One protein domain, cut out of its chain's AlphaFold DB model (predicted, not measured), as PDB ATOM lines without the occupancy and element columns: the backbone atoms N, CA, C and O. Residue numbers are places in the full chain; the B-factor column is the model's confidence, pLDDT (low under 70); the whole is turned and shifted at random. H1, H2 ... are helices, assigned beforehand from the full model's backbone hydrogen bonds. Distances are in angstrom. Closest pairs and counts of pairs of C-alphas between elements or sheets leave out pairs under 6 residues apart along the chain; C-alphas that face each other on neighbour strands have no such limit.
ATOM      1  N   TYR A 137     -26.080  47.381  24.796       84.00
ATOM      2  CA  TYR A 137     -25.336  46.706  23.732       84.00
ATOM      3  C   TYR A 137     -24.072  47.502  23.386       84.00
ATOM      4  O   TYR A 137     -24.023  48.719  23.562       84.00
ATOM      5  N   GLU A 138     -23.049  46.822  22.868       84.25
ATOM      6  CA  GLU A 138     -21.834  47.476  22.376       84.25
ATOM      7  C   GLU A 138     -22.086  48.114  21.004       84.25
ATOM      8  O   GLU A 138     -22.255  47.404  20.007       84.25
ATOM      9  N   ALA A 139     -22.094  49.446  20.940       83.44
ATOM     10  CA  ALA A 139     -22.128  50.174  19.676       83.44
ATOM     11  C   ALA A 139     -20.734  50.176  19.029       83.44
ATOM     12  O   ALA A 139     -19.744  50.502  19.683       83.44
ATOM     13  N   ARG A 140     -20.651  49.811  17.745       85.69
ATOM     14  CA  ARG A 140     -19.389  49.781  16.979       85.69
ATOM     15  C   ARG A 140     -19.348  50.783  15.825       85.69
ATOM     16  O   ARG A 140     -18.303  50.914  15.198       85.69
ATOM     17  N   GLY A 141     -20.450  51.479  15.531       84.06
ATOM     18  CA  GLY A 141     -20.506  52.508  14.487       84.06
ATOM     19  C   GLY A 141     -20.416  51.968  13.055       84.06
ATOM     20  O   GLY A 141     -20.202  52.731  12.120       84.06
ATOM     21  N   ASP A 142     -20.595  50.662  12.850       86.75
ATOM     22  CA  ASP A 142     -20.395  49.966  11.571       86.75
ATOM     23  C   ASP A 142     -21.695  49.761  10.771       86.75
ATOM     24  O   ASP A 142     -21.800  48.826   9.977       86.75
ATOM     25  N   SER A 143     -22.716  50.596  10.998       84.31
ATOM     26  CA  SER A 143     -24.090  50.477  10.461       84.31
ATOM     27  C   SER A 143     -24.870  49.211  10.865       84.31
ATOM     28  O   SER A 143     -26.042  49.082  10.513       84.31
ATOM     29  N   LYS A 144     -24.282  48.294  11.651       90.12
ATOM     30  CA  LYS A 144     -24.920  47.048  12.133       90.12
ATOM     31  C   LYS A 144     -25.375  47.116  13.592       90.12
ATOM     32  O   LYS A 144     -25.828  46.117  14.151       90.12
ATOM     33  N   ASP A 145     -25.311  48.291  14.208       89.06
ATOM     34  CA  ASP A 145     -25.727  48.504  15.599       89.06
ATOM     35  C   ASP A 145     -27.221  48.229  15.821       89.06
ATOM     36  O   ASP A 145     -27.610  47.718  16.870       89.06
ATOM     37  N   TRP A 146     -28.059  48.428  14.798       90.06
ATOM     38  CA  TRP A 146     -29.468  48.021  14.836       90.06
ATOM     39  C   TRP A 146     -29.629  46.503  15.040       90.06
ATOM     40  O   TRP A 146     -30.512  46.068  15.779       90.06
ATOM     41  N   ALA A 147     -28.757  45.687  14.433       90.94
ATOM     42  CA  ALA A 147     -28.790  44.234  14.566       90.94
ATOM     43  C   ALA A 147     -28.305  43.794  15.955       90.94
ATOM     44  O   ALA A 147     -28.906  42.904  16.558       90.94
ATOM     45  N   ARG A 148     -27.280  44.462  16.509       91.69
ATOM     46  CA  ARG A 148     -26.824  44.243  17.897       91.69
ATOM     47  C   ARG A 148     -27.905  44.605  18.909       91.69
ATOM     48  O   ARG A 148     -28.152  43.828  19.825       91.69
ATOM     49  N   SER A 149     -28.599  45.722  18.698       90.44
ATOM     50  CA  SER A 149     -29.733  46.134  19.525       90.44
ATOM     51  C   SER A 149     -30.865  45.100  19.499       90.44
ATOM     52  O   SER A 149     -31.370  44.721  20.551       90.44
ATOM     53  N   ILE A 150     -31.235  44.572  18.325       91.06
ATOM     54  CA  ILE A 150     -32.246  43.504  18.205       91.06
ATOM     55  C   ILE A 150     -31.808  42.224  18.925       91.06
ATOM     56  O   ILE A 150     -32.610  41.622  19.634       91.06
ATOM     57  N   MET A 151     -30.547  41.811  18.786       91.25
ATOM     58  CA  MET A 151     -30.036  40.620  19.474       91.25
ATOM     59  C   MET A 151     -30.004  40.801  20.993       91.25
ATOM     60  O   MET A 151     -30.417  39.899  21.719       91.25
ATOM     61  N   ALA A 152     -29.586  41.972  21.474       90.50
ATOM     62  CA  ALA A 152     -29.608  42.299  22.895       90.50
ATOM     63  C   ALA A 152     -31.046  42.300  23.439       90.50
ATOM     64  O   ALA A 152     -31.307  41.748  24.503       90.50
ATOM     65  N   ARG A 153     -32.001  42.847  22.680       88.12
ATOM     66  CA  ARG A 153     -33.433  42.841  23.021       88.12
ATOM     67  C   ARG A 153     -34.013  41.428  23.092       88.12
ATOM     68  O   ARG A 153     -34.720  41.109  24.043       88.12
ATOM     69  N   ALA A 154     -33.675  40.565  22.133       89.56
ATOM     70  CA  ALA A 154     -34.070  39.159  22.169       89.56
ATOM     71  C   ALA A 154     -33.467  38.432  23.384       89.56
ATOM     72  O   ALA A 154     -34.161  37.657  24.037       89.56
ATOM     73  N   ALA A 155     -32.201  38.709  23.716       87.69
ATOM     74  CA  ALA A 155     -31.539  38.154  24.897       87.69
ATOM     75  C   ALA A 155     -32.161  38.652  26.214       87.69
ATOM     76  O   ALA A 155     -32.246  37.894  27.174       87.69
ATOM     77  N   ALA A 156     -32.662  39.890  26.243       86.56
ATOM     78  CA  ALA A 156     -33.405  40.464  27.366       86.56
ATOM     79  C   ALA A 156     -34.845  39.916  27.508       86.56
ATOM     80  O   ALA A 156     -35.595  40.380  28.365       86.56
ATOM     81  N   GLY A 157     -35.246  38.944  26.678       84.25
ATOM     82  CA  GLY A 157     -36.557  38.297  26.741       84.25
ATOM     83  C   GLY A 157     -37.667  39.028  25.983       84.25
ATOM     84  O   GLY A 157     -38.835  38.656  26.106       84.25
ATOM     85  N   GLU A 158     -37.343  40.049  25.183       86.25
ATOM     86  CA  GLU A 158     -38.341  40.719  24.352       86.25
ATOM     87  C   GLU A 158     -38.813  39.793  23.220       86.25
ATOM     88  O   GLU A 158     -38.018  39.175  22.506       86.25
ATOM     89  N   ARG A 159     -40.133  39.720  23.012       86.56
ATOM     90  CA  ARG A 159     -40.718  38.933  21.924       86.56
ATOM     91  C   ARG A 159     -40.536  39.652  20.588       86.56
ATOM     92  O   ARG A 159     -41.377  40.444  20.169       86.56
ATOM     93  N   ILE A 160     -39.439  39.345  19.906       88.62
ATOM     94  CA  ILE A 160     -39.122  39.865  18.572       88.62
ATOM     95  C   ILE A 160     -39.735  38.967  17.495       88.62
ATOM     96  O   ILE A 160     -39.810  37.746  17.643       88.62
ATOM     97  N   THR A 161     -40.182  39.566  16.390       92.50
ATOM     98  CA  THR A 161     -40.691  38.795  15.252       92.50
ATOM     99  C   THR A 161     -39.583  37.898  14.673       92.50
ATOM    100  O   THR A 161     -38.424  38.322  14.585       92.50
ATOM    101  N   PRO A 162     -39.906  36.671  14.222       91.31
ATOM    102  CA  PRO A 162     -38.901  35.751  13.683       91.31
ATOM    103  C   PRO A 162     -38.091  36.347  12.527       91.31
ATOM    104  O   PRO A 162     -36.889  36.111  12.423       91.31
ATOM    105  N   TYR A 163     -38.735  37.162  11.685       92.50
ATOM    106  CA  TYR A 163     -38.082  37.820  10.558       92.50
ATOM    107  C   TYR A 163     -37.031  38.842  11.011       92.50
ATOM    108  O   TYR A 163     -35.890  38.770  10.564       92.50
ATOM    109  N   SER A 164     -37.366  39.743  11.942       92.12
ATOM    110  CA  SER A 164     -36.415  40.742  12.446       92.12
ATOM    111  C   SER A 164     -35.208  40.099  13.127       92.12
ATOM    112  O   SER A 164     -34.084  40.577  12.975       92.12
ATOM    113  N   LEU A 165     -35.425  38.988  13.833       92.75
ATOM    114  CA  LEU A 165     -34.361  38.246  14.498       92.75
ATOM    115  C   LEU A 165     -33.444  37.543  13.480       92.75
ATOM    116  O   LEU A 165     -32.220  37.617  13.594       92.75
ATOM    117  N   LYS A 166     -34.023  36.949  12.429       91.38
ATOM    118  CA  LYS A 166     -33.280  36.373  11.301       91.38
ATOM    119  C   LYS A 166     -32.424  37.423  10.586       91.38
ATOM    120  O   LYS A 166     -31.227  37.224  10.404       91.38
ATOM    121  N   SER A 167     -33.008  38.565  10.226       91.31
ATOM    122  CA  SER A 167     -32.291  39.658   9.558       91.31
ATOM    123  C   SER A 167     -31.137  40.196  10.408       91.31
ATOM    124  O   SER A 167     -30.065  40.472   9.871       91.31
ATOM    125  N   ALA A 168     -31.317  40.295  11.729       92.44
ATOM    126  CA  ALA A 168     -30.250  40.701  12.641       92.44
ATOM    127  C   ALA A 168     -29.097  39.682  12.672       92.44
ATOM    128  O   ALA A 168     -27.933  40.067  12.547       92.44
ATOM    129  N   ARG A 169     -29.399  38.379  12.751       91.56
ATOM    130  CA  ARG A 169     -28.379  37.317  12.678       91.56
ATOM    131  C   ARG A 169     -27.622  37.326  11.351       91.56
ATOM    132  O   ARG A 169     -26.402  37.186  11.353       91.56
ATOM    133  N   GLN A 170     -28.317  37.538  10.234       91.12
ATOM    134  CA  GLN A 170     -27.698  37.634   8.908       91.12
ATOM    135  C   GLN A 170     -26.774  38.849   8.790       91.12
ATOM    136  O   GLN A 170     -25.646  38.722   8.315       91.12
ATOM    137  N   ALA A 171     -27.199  40.015   9.284       89.19
ATOM    138  CA  ALA A 171     -26.367  41.218   9.292       89.19
ATOM    139  C   ALA A 171     -25.070  41.031  10.108       89.19
ATOM    140  O   ALA A 171     -24.009  41.531   9.717       89.19
ATOM    141  N   LEU A 172     -25.145  40.270  11.207       89.19
ATOM    142  CA  LEU A 172     -24.010  39.921  12.069       89.19
ATOM    143  C   LEU A 172     -23.197  38.707  11.579       89.19
ATOM    144  O   LEU A 172     -22.201  38.367  12.207       89.19
ATOM    145  N   GLY A 173     -23.584  38.072  10.468       85.81
ATOM    146  CA  GLY A 173     -22.874  36.920   9.899       85.81
ATOM    147  C   GLY A 173     -23.059  35.608  10.670       85.81
ATOM    148  O   GLY A 173     -22.292  34.674  10.464       85.81
ATOM    149  N   MET A 174     -24.063  35.528  11.548       82.12
ATOM    150  CA  MET A 174     -24.395  34.325  12.329       82.12
ATOM    151  C   MET A 174     -25.232  33.308  11.539       82.12
ATOM    152  O   MET A 174     -25.309  32.143  11.912       82.12
ATOM    153  N   GLU A 175     -25.874  33.744  10.455       76.50
ATOM    154  CA  GLU A 175     -26.593  32.888   9.513       76.50
ATOM    155  C   GLU A 175     -26.076  33.150   8.094       76.50
ATOM    156  O   GLU A 175     -25.696  34.276   7.761       76.50
ATOM    157  N   GLY A 176     -26.076  32.115   7.247       70.62
ATOM    158  CA  GLY A 176     -25.692  32.242   5.843       70.62
ATOM    159  C   GLY A 176     -26.535  33.290   5.108       70.62
ATOM    160  O   GLY A 176     -27.731  33.457   5.391       70.62
ATOM    161  N   ARG A 177     -25.906  33.996   4.157       65.00
ATOM    162  CA  ARG A 177     -26.603  34.920   3.249       65.00
ATOM    163  C   ARG A 177     -27.770  34.197   2.588       65.00
ATOM    164  O   ARG A 177     -27.673  33.014   2.252       65.00
ATOM    165  N   GLN A 178     -28.896  34.890   2.425       64.81
ATOM    166  CA  GLN A 178     -29.978  34.306   1.632       64.81
ATOM    167  C   GLN A 178     -29.493  34.120   0.196       64.81
ATOM    168  O   GLN A 178     -28.683  34.906  -0.273       64.81
ATOM    169  N   LYS A 179     -30.008  33.107  -0.512       60.59
ATOM    170  CA  LYS A 179     -29.592  32.747  -1.884       60.59
ATOM    171  C   LYS A 179     -29.632  33.894  -2.918       60.59
ATOM    172  O   LYS A 179     -29.180  33.693  -4.035       60.59
ATOM    173  N   TRP A 180     -30.206  35.045  -2.573       64.81
ATOM    174  CA  TRP A 180     -30.390  36.221  -3.425       64.81
ATOM    175  C   TRP A 180     -29.563  37.452  -2.982       64.81
ATOM    176  O   TRP A 180     -29.780  38.535  -3.517       64.81
ATOM    177  N   GLN A 181     -28.648  37.301  -2.012       54.50
ATOM    178  CA  GLN A 181     -27.678  38.313  -1.548       54.50
ATOM    179  C   GLN A 181     -26.248  37.938  -1.936       54.50
ATOM    180  O   GLN A 181     -25.429  38.869  -2.105       54.50
TER     181      GLN A 181
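This is residues 137 to 181 of the 181 residues of an uncharacterized protein of Acidovorax cattleyae (UniProt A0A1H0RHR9). Two short helices, H1 and H2, make a V that closes where the first part of H1 meets the later part of H2; a loop, residues 156 to 161, bridges its open end. The unnamed stretch of residues 137 to 144 makes a loop before H1, and the tail of residues 172 to 181 runs on past H2 and adds to the longest axis. The printed part has 45 residues with two named helices, H1 then H2, and no named strand; the class is all helix, though under half of the residues, 21 of 45, are in named elements. The whole is compact, with a radius of gyration of the C-alphas of 10.7 A, and flat, spanning 30 by 25 by 12 A.

Start at H1, residues 145 to 155, the longest helix by residues. Then look at H2, residues 162 to 171, which touches it with 13 pairs of C-alphas within 8 A. Their closest C-alphas are those of Ala 147 and Ala 168, 4.3 A apart. The helices run opposite ways at a steep tilt of 49 degrees, and their centres are 9.5 A apart. In H1 and H2 every O i to N i+4 pair is within hydrogen-bond range.

Find C-alpha 145 at (-25.727, 48.504, 15.599); from there H1 runs 15.1 A to C-alpha 155 at (-31.539, 38.154, 24.897). H2 runs 14.4 A from C-alpha 162 to C-alpha 171 at (-26.367, 41.218, 9.292).

Look for the two C-alphas farthest apart at Ala 156 and Trp 180, 31.2 A from each other. The printed part has no cut, and the link from H1 to H2, 6 residues, is short. The mean pLDDT of the printed part is 85.1; residues 177 to 181, up to the chain's last residue, are under 70.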